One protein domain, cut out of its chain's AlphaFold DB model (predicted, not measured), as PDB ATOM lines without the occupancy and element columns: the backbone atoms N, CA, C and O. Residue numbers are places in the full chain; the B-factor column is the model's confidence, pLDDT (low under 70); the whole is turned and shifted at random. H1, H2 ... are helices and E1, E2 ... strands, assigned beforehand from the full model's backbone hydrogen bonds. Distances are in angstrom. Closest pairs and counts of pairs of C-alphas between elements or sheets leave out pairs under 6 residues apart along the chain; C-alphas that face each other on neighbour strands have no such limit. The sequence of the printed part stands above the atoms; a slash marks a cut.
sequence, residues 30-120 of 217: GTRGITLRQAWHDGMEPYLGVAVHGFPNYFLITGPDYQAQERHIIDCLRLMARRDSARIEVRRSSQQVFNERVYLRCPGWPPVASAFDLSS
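AT A GLANCE: This is residues 30 to 120 of the 217 residues of the protein "DUF4873 domain-containing protein" of Mycobacterium xenopi 4042 (UniProt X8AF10). A long helix, H2, has its later part close to a small two-stranded ribbon, E1 and E2, with the one-turn helix H4 packed between that part of H2 and the start of E2. The long unnamed stretch of residues 42 to 65 runs through the middle of the domain, H3 leads off from the far end of E1, and the short H1 lies at the rim, apart from the other named elements. The printed part has 91 residues, with four named helices and two named strands in the order H1, H2, E1, H3, H4, E2; the sheet, in the order E1 - E2, is antiparallel and the class is mostly helix. The whole is compact, with a radius of gyration of the C-alphas of 12.8 A, and rounded, spanning 34 by 32 by 22 A.

IN THESE COORDINATES: The printed part begins at Gly 30, and H1 covers residues 36 to 41, starting with C-alpha 36 at (40.156, -19.654, -12.660). After a long link of 24 residues comes H2, residues 66 to 82, 24.1 A from first to last C-alpha, beginning at C-alpha 66, (42.270, -0.394, -5.784). E1 is residues 87 to 90, 10.4 A long, and H3 is residues 92 to 102, 15.4 A long. H4, residues 112 to 115, measures 5.6 A. E2, residues 116 to 119, is 9.9 A long and ends at C-alpha 119, (34.072, -7.527, -29.825).

HOW THE PARTS SIT: E1 and E2 are antiparallel neighbours, their directions 157 degrees apart. N 89 and O 117 are 3.0 A apart and N 117 and O 89 are 2.8 A apart, both within hydrogen-bond range. The closest C-alphas of H2 and E1 are those of Met 80 and Ile 88, 7.1 A apart; for H2 and E2 they are those of Met 80 and Leu 118, at 7.0 A. H2 touches H4 with residues 72 to 79 alone, closest at the C-alphas of Cys 76 and Val 112, 6.1 A. H3 and H4 are close but not clearly touching, the closest C-alphas being those of Ser 94 and Ala 115, 5.4 A apart. H2 and H3 are apart. In H1, H2 and H3 every O i to N i+4 pair is within hydrogen-bond range; H4 is too short for such a pair.

THE WHOLE: The two C-alphas farthest apart, those of Asp 84 and Leu 104, are 36.4 A from each other. The printed part has no cut. The link from H1 to H2 is long, that from H3 to H4 is short with 9 residues, and the others are tight. The mean pLDDT of the printed part is 77.3; 20 residues are under 70, among them residues 30 to 34, 41 to 44, 103 to 108 and 118 to 120.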
ATOM      1  N   GLY A  30      36.739 -19.928 -17.904       69.62
ATOM      2  CA  GLY A  30      37.158 -19.035 -18.986       69.62
ATOM      3  C   GLY A  30      36.891 -19.596 -20.391       69.62
ATOM      4  O   GLY A  30      36.433 -20.725 -20.565       69.62
ATOM      5  N   THR A  31      37.272 -18.837 -21.424       65.56
ATOM      6  CA  THR A  31      36.989 -19.092 -22.858       65.56
ATOM      7  C   THR A  31      37.461 -20.466 -23.373       65.56
ATOM      8  O   THR A  31      36.968 -20.959 -24.380       65.56
ATOM      9  N   ARG A  32      38.417 -21.116 -22.697       65.50
ATOM     10  CA  ARG A  32      38.978 -22.428 -23.081       65.50
ATOM     11  C   ARG A  32      38.498 -23.597 -22.214       65.50
ATOM     12  O   ARG A  32      39.124 -24.654 -22.229       65.50
ATOM     13  N   GLY A  33      37.451 -23.411 -21.412       65.12
ATOM     14  CA  GLY A  33      37.035 -24.421 -20.433       65.12
ATOM     15  C   GLY A  33      37.993 -24.544 -19.240       65.12
ATOM     16  O   GLY A  33      37.883 -25.484 -18.460       65.12
ATOM     17  N   ILE A  34      38.946 -23.614 -19.106       68.56
ATOM     18  CA  ILE A  34      39.920 -23.574 -18.013       68.56
ATOM     19  C   ILE A  34      39.293 -22.809 -16.853       68.56
ATOM     20  O   ILE A  34      38.815 -21.687 -17.028       68.56
ATOM     21  N   THR A  35      39.305 -23.409 -15.669       73.88
ATOM     22  CA  THR A  35      38.821 -22.752 -14.450       73.88
ATOM     23  C   THR A  35      39.805 -21.688 -13.976       73.88
ATOM     24  O   THR A  35      41.018 -21.796 -14.181       73.88
ATOM     25  N   LEU A  36      39.303 -20.674 -13.272       72.44
ATOM     26  CA  LEU A  36      40.156 -19.654 -12.660       72.44
ATOM     27  C   LEU A  36      41.200 -20.285 -11.725       72.44
ATOM     28  O   LEU A  36      42.357 -19.875 -11.732       72.44
ATOM     29  N   ARG A  37      40.821 -21.330 -10.981       72.38
ATOM     30  CA  ARG A  37      41.731 -22.075 -10.099       72.38
ATOM     31  C   ARG A  37      42.904 -22.685 -10.862       72.38
ATOM     32  O   ARG A  37      44.042 -22.529 -10.432       72.38
ATOM     33  N   GLN A  38      42.628 -23.373 -11.970       68.94
ATOM     34  CA  GLN A  38      43.669 -23.980 -12.805       68.94
ATOM     35  C   GLN A  38      44.619 -22.916 -13.352       68.94
ATOM     36  O   GLN A  38      45.829 -23.087 -13.276       68.94
ATOM     37  N   ALA A  39      44.079 -21.785 -13.816       71.12
ATOM     38  CA  ALA A  39      44.908 -20.682 -14.281       71.12
ATOM     39  C   ALA A  39      45.820 -20.134 -13.163       71.12
ATOM     40  O   ALA A  39      47.007 -19.928 -13.391       71.12
ATOM     41  N   TRP A  40      45.307 -19.941 -11.943       70.88
ATOM     42  CA  TRP A  40      46.108 -19.447 -10.812       70.88
ATOM     43  C   TRP A  40      47.173 -20.426 -10.321       70.88
ATOM     44  O   TRP A  40      48.243 -19.982  -9.907       70.88
ATOM     45  N   HIS A  41      46.906 -21.733 -10.370       66.50
ATOM     46  CA  HIS A  41      47.884 -22.752  -9.986       66.50
ATOM     47  C   HIS A  41      49.168 -22.656 -10.824       66.50
ATOM     48  O   HIS A  41      50.265 -22.799 -10.290       66.50
ATOM     49  N   ASP A  42      49.041 -22.333 -12.110       61.69
ATOM     50  CA  ASP A  42      50.174 -22.230 -13.037       61.69
ATOM     51  C   ASP A  42      50.922 -20.885 -12.939       61.69
ATOM     52  O   ASP A  42      51.740 -20.558 -13.798       61.69
ATOM     53  N   GLY A  43      50.665 -20.099 -11.887       63.47
ATOM     54  CA  GLY A  43      51.329 -18.816 -11.660       63.47
ATOM     55  C   GLY A  43      50.786 -17.701 -12.550       63.47
ATOM     56  O   GLY A  43      51.550 -16.880 -13.048       63.47
ATOM     57  N   MET A  44      49.470 -17.676 -12.785       68.94
ATOM     58  CA  MET A  44      48.845 -16.610 -13.563       68.94
ATOM     59  C   MET A  44      49.091 -15.235 -12.933       68.94
ATOM     60  O   MET A  44      48.782 -14.976 -11.774       68.94
ATOM     61  N   GLU A  45      49.611 -14.338 -13.760       78.69
ATOM     62  CA  GLU A  45      49.894 -12.949 -13.424       78.69
ATOM     63  C   GLU A  45      48.908 -12.048 -14.187       78.69
ATOM     64  O   GLU A  45      49.017 -11.932 -15.419       78.69
ATOM     65  N   PRO A  46      47.918 -11.442 -13.502       84.12
ATOM     66  CA  PRO A  46      46.944 -10.562 -14.136       84.12
ATOM     67  C   PRO A  46      47.585  -9.280 -14.674       84.12
ATOM     68  O   PRO A  46      48.393  -8.633 -14.005       84.12
ATOM     69  N   TYR A  47      47.133  -8.838 -15.845       83.62
ATOM     70  CA  TYR A  47      47.496  -7.545 -16.408       83.62
ATOM     71  C   TYR A  47      47.052  -6.412 -15.474       83.62
ATOM     72  O   TYR A  47      45.860  -6.286 -15.174       83.62
ATOM     73  N   LEU A  48      48.010  -5.604 -15.002       85.19
ATOM     74  CA  LEU A  48      47.811  -4.528 -14.014       85.19
ATOM     75  C   LEU A  48      47.164  -4.985 -12.689       85.19
ATOM     76  O   LEU A  48      46.640  -4.157 -11.946       85.19
ATOM     77  N   GLY A  49      47.148  -6.290 -12.392       84.00
ATOM     78  CA  GLY A  49      46.361  -6.827 -11.275       84.00
ATOM     79  C   GLY A  49      44.839  -6.781 -11.495       84.00
ATOM     80  O   GLY A  49      44.092  -7.040 -10.555       84.00
ATOM     81  N   VAL A  50      44.384  -6.447 -12.713       88.56
ATOM     82  CA  VAL A  50      42.977  -6.157 -13.050       88.56
ATOM     83  C   VAL A  50      42.348  -7.207 -13.954       88.56
ATOM     84  O   VAL A  50      41.220  -7.611 -13.706       88.56
ATOM     85  N   ALA A  51      43.016  -7.630 -15.025       88.38
ATOM     86  CA  ALA A  51      42.395  -8.478 -16.046       88.38
ATOM     87  C   ALA A  51      43.281  -9.664 -16.413       88.38
ATOM     88  O   ALA A  51      44.506  -9.590 -16.331       88.38
ATOM     89  N   VAL A  52      42.657 -10.756 -16.851       85.81
ATOM     90  CA  VAL A  52      43.352 -11.995 -17.206       85.81
ATOM     91  C   VAL A  52      42.876 -12.461 -18.572       85.81
ATOM     92  O   VAL A  52      41.679 -12.628 -18.804       85.81
ATOM     93  N   HIS A  53      43.817 -12.700 -19.478       83.06
ATOM     94  CA  HIS A  53      43.540 -13.300 -20.772       83.06
ATOM     95  C   HIS A  53      42.941 -14.701 -20.588       83.06
ATOM     96  O   HIS A  53      43.405 -15.490 -19.765       83.06
ATOM     97  N   GLY A  54      41.905 -15.017 -21.356       78.44
ATOM     98  CA  GLY A  54      41.085 -16.211 -21.195       78.44
ATOM     99  C   GLY A  54      39.849 -16.004 -20.317       78.44
ATOM    100  O   GLY A  54      38.975 -16.868 -20.339       78.44
ATOM    101  N   PHE A  55      39.725 -14.875 -19.609       83.19
ATOM    102  CA  PHE A  55      38.581 -14.537 -18.751       83.19
ATOM    103  C   PHE A  55      37.950 -13.200 -19.195       83.19
ATOM    104  O   PHE A  55      38.198 -12.153 -18.593       83.19
ATOM    105  N   PRO A  56      37.161 -13.200 -20.284       84.62
ATOM    106  CA  PRO A  56      36.516 -11.999 -20.815       84.62
ATOM    107  C   PRO A  56      35.505 -11.425 -19.821       84.62
ATOM    108  O   PRO A  56      34.865 -12.172 -19.085       84.62
ATOM    109  N   ASN A  57      35.331 -10.102 -19.826       88.38
ATOM    110  CA  ASN A  57      34.423  -9.370 -18.929       88.38
ATOM    111  C   ASN A  57      34.645  -9.631 -17.422       88.38
ATOM    112  O   ASN A  57      33.825  -9.222 -16.601       88.38
ATOM    113  N   TYR A  58      35.740 -10.295 -17.049       88.31
ATOM    114  CA  TYR A  58      36.089 -10.591 -15.670       88.31
ATOM    115  C   TYR A  58      37.214  -9.664 -15.215       88.31
ATOM    116  O   TYR A  58      38.277  -9.598 -15.837       88.31
ATOM    117  N   PHE A  59      36.969  -8.958 -14.113       89.19
ATOM    118  CA  PHE A  59      37.910  -8.012 -13.532       89.19
ATOM    119  C   PHE A  59      38.180  -8.345 -12.070       89.19
ATOM    120  O   PHE A  59      37.285  -8.719 -11.314       89.19
ATOM    121  N   LEU A  60      39.433  -8.167 -11.678       86.38
ATOM    122  CA  LEU A  60      39.944  -8.315 -10.331       86.38
ATOM    123  C   LEU A  60      40.183  -6.927  -9.735       86.38
ATOM    124  O   LEU A  60      40.680  -6.021 -10.403       86.38
ATOM    125  N   ILE A  61      39.856  -6.786  -8.456       86.44
ATOM    126  CA  ILE A  61      40.298  -5.662  -7.634       86.44
ATOM    127  C   ILE A  61      41.056  -6.281  -6.472       86.44
ATOM    128  O   ILE A  61      40.470  -6.954  -5.623       86.44
ATOM    129  N   THR A  62      42.377  -6.139  -6.491       76.31
ATOM    130  CA  THR A  62      43.267  -6.806  -5.537       76.31
ATOM    131  C   THR A  62      44.408  -5.888  -5.118       76.31
ATOM    132  O   THR A  62      44.974  -5.160  -5.929       76.31
ATOM    133  N   GLY A  63      44.781  -5.943  -3.839       72.62
ATOM    134  CA  GLY A  63      45.931  -5.199  -3.325       72.62
ATOM    135  C   GLY A  63      45.684  -3.695  -3.099       72.62
ATOM    136  O   GLY A  63      44.541  -3.238  -3.087       72.62
ATOM    137  N   PRO A  64      46.758  -2.921  -2.847       72.44
ATOM    138  CA  PRO A  64      46.667  -1.541  -2.358       72.44
ATOM    139  C   PRO A  64      46.244  -0.513  -3.423       72.44
ATOM    140  O   PRO A  64      45.769   0.564  -3.066       72.44
ATOM    141  N   ASP A  65      46.347  -0.844  -4.713       80.50
ATOM    142  CA  ASP A  65      46.108   0.084  -5.832       80.50
ATOM    143  C   ASP A  65      44.639   0.144  -6.302       80.50
ATOM    144  O   ASP A  65      44.347   0.538  -7.436       80.50
ATOM    145  N   TYR A  66      43.688  -0.220  -5.437       84.25
ATOM    146  CA  TYR A  66      42.270  -0.394  -5.784       84.25
ATOM    147  C   TYR A  66      41.634   0.827  -6.478       84.25
ATOM    148  O   TYR A  66      40.828   0.662  -7.387       84.25
ATOM    149  N   GLN A  67      42.028   2.060  -6.129       86.69
ATOM    150  CA  GLN A  67      41.500   3.278  -6.767       86.69
ATOM    151  C   GLN A  67      41.955   3.445  -8.223       86.69
ATOM    152  O   GLN A  67      41.277   4.086  -9.029       86.69
ATOM    153  N   ALA A  68      43.153   2.966  -8.564       86.06
ATOM    154  CA  ALA A  68      43.641   2.983  -9.940       86.06
ATOM    155  C   ALA A  68      42.972   1.865 -10.752       86.06
ATOM    156  O   ALA A  68      42.519   2.113 -11.870       86.06
ATOM    157  N   GLN A  69      42.812   0.689 -10.137       89.75
ATOM    158  CA  GLN A  69      42.081  -0.448 -10.700       89.75
ATOM    159  C   GLN A  69      40.628  -0.078 -11.017       89.75
ATOM    160  O   GLN A  69      40.182  -0.264 -12.146       89.75
ATOM    161  N   GLU A  70      39.915   0.531 -10.068       91.12
ATOM    162  CA  GLU A  70      38.533   0.986 -10.236       91.12
ATOM    163  C   GLU A  70      38.395   1.955 -11.417       91.12
ATOM    164  O   GLU A  70      37.570   1.743 -12.307       91.12
ATOM    165  N   ARG A  71      39.241   2.993 -11.474       89.31
ATOM    166  CA  ARG A  71      39.240   3.953 -12.589       89.31
ATOM    167  C   ARG A  71      39.472   3.266 -13.932       89.31
ATOM    168  O   ARG A  71      38.776   3.573 -14.896       89.31
ATOM    169  N   HIS A  72      40.404   2.320 -13.985       88.94
ATOM    170  CA  HIS A  72      40.700   1.582 -15.207       88.94
ATOM    171  C   HIS A  72      39.531   0.693 -15.649       88.94
ATOM    172  O   HIS A  72      39.180   0.690 -16.826       88.94
ATOM    173  N   ILE A  73      38.869   0.008 -14.711       92.31
ATOM    174  CA  ILE A  73      37.668  -0.794 -14.983       92.31
ATOM    175  C   ILE A  73      36.533   0.102 -15.498       92.31
ATOM    176  O   ILE A  73      35.882  -0.232 -16.486       92.31
ATOM    177  N   ILE A  74      36.320   1.273 -14.895       93.12
ATOM    178  CA  ILE A  74      35.332   2.244 -15.381       93.12
ATOM    179  C   ILE A  74      35.655   2.676 -16.818       93.12
ATOM    180  O   ILE A  74      34.750   2.783 -17.650       93.12
ATOM    181  N   ASP A  75      36.927   2.904 -17.143       89.62
ATOM    182  CA  ASP A  75      37.335   3.257 -18.501       89.62
ATOM    183  C   ASP A  75      37.119   2.108 -19.497       89.62
ATOM    184  O   ASP A  75      36.676   2.371 -20.620       89.62
ATOM    185  N   CYS A  76      37.316   0.852 -19.081       89.50
ATOM    186  CA  CYS A  76      36.930  -0.338 -19.846       89.50
ATOM    187  C   CYS A  76      35.430  -0.349 -20.155       89.50
ATOM    188  O   CYS A  76      35.040  -0.446 -21.318       89.50
ATOM    189  N   LEU A  77      34.584  -0.169 -19.139       91.31
ATOM    190  CA  LEU A  77      33.127  -0.174 -19.296       91.31
ATOM    191  C   LEU A  77      32.638   0.981 -20.181       91.31
ATOM    192  O   LEU A  77      31.789   0.796 -21.053       91.31
ATOM    193  N   ARG A  78      33.212   2.179 -20.023       89.12
ATOM    194  CA  ARG A  78      32.911   3.326 -20.895       89.12
ATOM    195  C   ARG A  78      33.341   3.079 -22.334       89.12
ATOM    196  O   ARG A  78      32.703   3.578 -23.258       89.12
ATOM    197  N   LEU A  79      34.465   2.397 -22.539       83.62
ATOM    198  CA  LEU A  79      34.944   2.044 -23.868       83.62
ATOM    199  C   LEU A  79      34.010   1.025 -24.532       83.62
ATOM    200  O   LEU A  79      33.643   1.237 -25.685       83.62
ATOM    201  N   MET A  80      33.570   0.001 -23.794       85.81
ATOM    202  CA  MET A  80      32.562  -0.963 -24.249       85.81
ATOM    203  C   MET A  80      31.259  -0.272 -24.654       85.81
ATOM    204  O   MET A  80      30.799  -0.458 -25.776       85.81
ATOM    205  N   ALA A  81      30.720   0.599 -23.793       82.44
ATOM    206  CA  ALA A  81      29.491   1.340 -24.075       82.44
ATOM    207  C   ALA A  81      29.618   2.239 -25.318       82.44
ATOM    208  O   ALA A  81      28.713   2.301 -26.143       82.44
ATOM    209  N   ARG A  82      30.763   2.914 -25.493       79.00
ATOM    210  CA  ARG A  82      31.027   3.762 -26.671       79.00
ATOM    211  C   ARG A  82      31.144   2.983 -27.979       79.00
ATOM    212  O   ARG A  82      30.939   3.564 -29.040       79.00
ATOM    213  N   ARG A  83      31.555   1.718 -27.913       75.38
ATOM    214  CA  ARG A  83      31.813   0.852 -29.072       75.38
ATOM    215  C   ARG A  83      30.716  -0.189 -29.289       75.38
ATOM    216  O   ARG A  83      30.912  -1.065 -30.122       75.38
ATOM    217  N   ASP A  84      29.618  -0.101 -28.537       71.25
ATOM    218  CA  ASP A  84      28.526  -1.080 -28.536       71.25
ATOM    219  C   ASP A  84      29.047  -2.528 -28.440       71.25
ATOM    220  O   ASP A  84      28.722  -3.415 -29.227       71.25
ATOM    221  N   SER A  85      29.996  -2.733 -27.522       73.00
ATOM    222  CA  SER A  85      30.705  -4.000 -27.355       73.00
ATOM    223  C   SER A  85      30.229  -4.727 -26.110       73.00
ATOM    224  O   SER A  85      30.233  -4.163 -25.018       73.00
ATOM    225  N   ALA A  86      29.864  -5.996 -26.266       75.81
ATOM    226  CA  ALA A  86      29.409  -6.837 -25.163       75.81
ATOM    227  C   ALA A  86      30.528  -7.715 -24.578       75.81
ATOM    228  O   ALA A  86      30.348  -8.343 -23.532       75.81
ATOM    229  N   ARG A  87      31.696  -7.742 -25.231       78.94
ATOM    230  CA  ARG A  87      32.888  -8.460 -24.786       78.94
ATOM    231  C   ARG A  87      34.092  -7.528 -24.766       78.94
ATOM    232  O   ARG A  87      34.380  -6.850 -25.753       78.94
ATOM    233  N   ILE A  88      34.819  -7.556 -23.656       84.12
ATOM    234  CA  ILE A  88      36.161  -6.998 -23.531       84.12
ATOM    235  C   ILE A  88      37.103  -8.042 -22.931       84.12
ATOM    236  O   ILE A  88      36.764  -8.731 -21.967       84.12
ATOM    237  N   GLU A  89      38.292  -8.169 -23.503       87.38
ATOM    238  CA  GLU A  89      39.310  -9.100 -23.024       87.38
ATOM    239  C   GLU A  89      40.703  -8.508 -23.206       87.38
ATOM    240  O   GLU A  89      40.980  -7.843 -24.202       87.38
ATOM    241  N   VAL A  90      41.594  -8.732 -22.239       84.88
ATOM    242  CA  VAL A  90      42.988  -8.309 -22.383       84.88
ATOM    243  C   VAL A  90      43.700  -9.181 -23.419       84.88
ATOM    244  O   VAL A  90      43.570 -10.409 -23.442       84.88
ATOM    245  N   ARG A  91      44.493  -8.541 -24.279       79.25
ATOM    246  CA  ARG A  91      45.340  -9.226 -25.256       79.25
ATOM    247  C   ARG A  91      46.389 -10.063 -24.544       79.25
ATOM    248  O   ARG A  91      47.098  -9.561 -23.669       79.25
ATOM    249  N   ARG A  92      46.589 -11.302 -25.006       78.19
ATOM    250  CA  ARG A  92      47.663 -12.174 -24.504       78.19
ATOM    251  C   ARG A  92      49.035 -11.501 -24.586       78.19
ATOM    252  O   ARG A  92      49.808 -11.564 -23.637       78.19
ATOM    253  N   SER A  93      49.313 -10.820 -25.699       70.62
ATOM    254  CA  SER A  93      50.568 -10.093 -25.912       70.62
ATOM    255  C   SER A  93      50.744  -8.931 -24.934       70.62
ATOM    256  O   SER A  93      51.830  -8.751 -24.395       70.62
ATOM    257  N   SER A  94      49.686  -8.166 -24.653       79.38
ATOM    258  CA  SER A  94      49.736  -7.054 -23.698       79.38
ATOM    259  C   SER A  94      49.957  -7.535 -22.266       79.38
ATOM    260  O   SER A  94      50.768  -6.938 -21.559       79.38
ATOM    261  N   GLN A  95      49.296  -8.623 -21.859       80.00
ATOM    262  CA  GLN A  95      49.534  -9.254 -20.560       80.00
ATOM    263  C   GLN A  95      50.974  -9.762 -20.439       80.00
ATOM    264  O   GLN A  95      51.660  -9.403 -19.489       80.00
ATOM    265  N   GLN A  96      51.464 -10.515 -21.428       76.31
ATOM    266  CA  GLN A  96      52.825 -11.052 -21.409       76.31
ATOM    267  C   GLN A  96      53.881  -9.939 -21.351       76.31
ATOM    268  O   GLN A  96      54.758  -9.963 -20.492       76.31
ATOM    269  N   VAL A  97      53.770  -8.923 -22.212       73.81
ATOM    270  CA  VAL A  97      54.721  -7.800 -22.243       73.81
ATOM    271  C   VAL A  97      54.707  -7.015 -20.933       73.81
ATOM    272  O   VAL A  97      55.751  -6.534 -20.496       73.81
ATOM    273  N   PHE A  98      53.541  -6.849 -20.307       77.56
ATOM    274  CA  PHE A  98      53.443  -6.206 -19.001       77.56
ATOM    275  C   PHE A  98      54.139  -7.035 -17.923       77.56
ATOM    276  O   PHE A  98      54.996  -6.501 -17.224       77.56
ATOM    277  N   ASN A  99      53.831  -8.328 -17.844       77.69
ATOM    278  CA  ASN A  99      54.401  -9.252 -16.867       77.69
ATOM    279  C   ASN A  99      55.931  -9.349 -16.986       77.69
ATOM    280  O   ASN A  99      56.643  -9.291 -15.991       77.69
ATOM    281  N   GLU A 100      56.466  -9.376 -18.207       76.31
ATOM    282  CA  GLU A 100      57.916  -9.358 -18.436       76.31
ATOM    283  C   GLU A 100      58.571  -8.037 -17.989       76.31
ATOM    284  O   GLU A 100      59.733  -8.011 -17.581       76.31
ATOM    285  N   ARG A 101      57.847  -6.914 -18.068       74.06
ATOM    286  CA  ARG A 101      58.396  -5.570 -17.813       74.06
ATOM    287  C   ARG A 101      58.147  -5.044 -16.407       74.06
ATOM    288  O   ARG A 101      58.866  -4.134 -15.995       74.06
ATOM    289  N   VAL A 102      57.168  -5.580 -15.683       71.19
ATOM    290  CA  VAL A 102      56.775  -5.088 -14.353       71.19
ATOM    291  C   VAL A 102      57.913  -5.218 -13.337       71.19
ATOM    292  O   VAL A 102      58.049  -4.389 -12.442       71.19
ATOM    293  N   TYR A 103      58.802  -6.194 -13.536       66.50
ATOM    294  CA  TYR A 103      60.003  -6.386 -12.724       66.50
ATOM    295  C   TYR A 103      61.140  -5.401 -13.057       66.50
ATOM    296  O   TYR A 103      62.086  -5.270 -12.285       66.50
ATOM    297  N   LEU A 104      61.070  -4.701 -14.196       69.38
ATOM    298  CA  LEU A 104      62.126  -3.802 -14.682       69.38
ATOM    299  C   LEU A 104      61.815  -2.320 -14.437       69.38
ATOM    300  O   LEU A 104      62.732  -1.515 -14.271       69.38
ATOM    301  N   ARG A 105      60.536  -1.935 -14.458       62.88
ATOM    302  CA  ARG A 105      60.045  -0.573 -14.190       62.88
ATOM    303  C   ARG A 105      58.648  -0.654 -13.594       62.88
ATOM    304  O   ARG A 105      57.953  -1.623 -13.841       62.88
ATOM    305  N   CYS A 106      58.211   0.399 -12.905       55.91
ATOM    306  CA  CYS A 106      56.796   0.584 -12.589       55.91
ATOM    307  C   CYS A 106      56.107   1.180 -13.837       55.91
ATOM    308  O   CYS A 106      56.333   2.358 -14.140       55.91
ATOM    309  N   PRO A 107      55.379   0.395 -14.652       59.34
ATOM    310  CA  PRO A 107      54.729   0.920 -15.847       59.34
ATOM    311  C   PRO A 107      53.553   1.828 -15.459       59.34
ATOM    312  O   PRO A 107      52.791   1.530 -14.542       59.34
ATOM    313  N   GLY A 108      53.385   2.940 -16.177       65.69
ATOM    314  CA  GLY A 108      52.162   3.740 -16.080       65.69
ATOM    315  C   GLY A 108      50.951   2.968 -16.611       65.69
ATOM    316  O   GLY A 108      51.110   2.037 -17.396       65.69
ATOM    317  N   TRP A 109      49.747   3.378 -16.209       72.81
ATOM    318  CA  TRP A 109      48.484   2.785 -16.657       72.81
ATOM    319  C   TRP A 109      48.188   3.219 -18.102       72.81
ATOM    320  O   TRP A 109      47.867   4.390 -18.323       72.81
ATOM    321  N   PRO A 110      48.327   2.337 -19.107       72.25
ATOM    322  CA  PRO A 110      48.141   2.721 -20.498       72.25
ATOM    323  C   PRO A 110      46.646   2.827 -20.853       72.25
ATOM    324  O   PRO A 110      45.790   2.284 -20.147       72.25
ATOM    325  N   PRO A 111      46.294   3.495 -21.967       75.56
ATOM    326  CA  PRO A 111      44.913   3.562 -22.436       75.56
ATOM    327  C   PRO A 111      44.340   2.166 -22.703       75.56
ATOM    328  O   PRO A 111      44.968   1.370 -23.406       75.56
ATOM    329  N   VAL A 112      43.118   1.895 -22.234       69.25
ATOM    330  CA  VAL A 112      42.448   0.584 -22.364       69.25
ATOM    331  C   VAL A 112      42.473   0.055 -23.804       69.25
ATOM    332  O   VAL A 112      42.838  -1.092 -24.043       69.25
ATOM    333  N   ALA A 113      42.170   0.908 -24.788       70.69
ATOM    334  CA  ALA A 113      42.094   0.519 -26.201       70.69
ATOM    335  C   ALA A 113      43.411  -0.038 -26.787       70.69
ATOM    336  O   ALA A 113      43.404  -0.614 -27.870       70.69
ATOM    337  N   SER A 114      44.545   0.159 -26.106       74.38
ATOM    338  CA  SER A 114      45.854  -0.360 -26.526       74.38
ATOM    339  C   SER A 114      46.126  -1.794 -26.059       74.38
ATOM    340  O   SER A 114      46.934  -2.491 -26.675       74.38
ATOM    341  N   ALA A 115      45.452  -2.235 -24.993       76.25
ATOM    342  CA  ALA A 115      45.716  -3.502 -24.315       76.25
ATOM    343  C   ALA A 115      44.545  -4.490 -24.361       76.25
ATOM    344  O   ALA A 115      44.741  -5.675 -24.092       76.25
ATOM    345  N   PHE A 116      43.350  -4.018 -24.713       81.50
ATOM    346  CA  PHE A 116      42.135  -4.820 -24.730       81.50
ATOM    347  C   PHE A 116      41.563  -4.954 -26.138       81.50
ATOM    348  O   PHE A 116      41.524  -3.989 -26.904       81.50
ATOM    349  N   ASP A 117      41.079  -6.152 -26.435       77.94
ATOM    350  CA  ASP A 117      40.216  -6.420 -27.571       77.94
ATOM    351  C   ASP A 117      38.759  -6.214 -27.166       77.94
ATOM    352  O   ASP A 117      38.324  -6.613 -26.083       77.94
ATOM    353  N   LEU A 118      38.013  -5.567 -28.056       68.38
ATOM    354  CA  LEU A 118      36.574  -5.376 -27.954       68.38
ATOM    355  C   LEU A 118      35.936  -6.141 -29.102       68.38
ATOM    356  O   LEU A 118      36.314  -5.929 -30.257       68.38
ATOM    357  N   SER A 119      34.955  -6.980 -28.801       60.94
ATOM    358  CA  SER A 119      34.072  -7.527 -29.825       60.94
ATOM    359  C   SER A 119      32.619  -7.211 -29.485       60.94
ATOM    360  O   SER A 119      32.189  -7.211 -28.327       60.94
ATOM    361  N   SER A 120      31.851  -6.897 -30.524       41.50
ATOM    362  CA  SER A 120      30.426  -6.563 -30.458       41.50
ATOM    363  C   SER A 120      29.516  -7.792 -30.366       41.50
ATOM    364  O   SER A 120      28.346  -7.729 -30.718       41.50
TER     365      SER A 120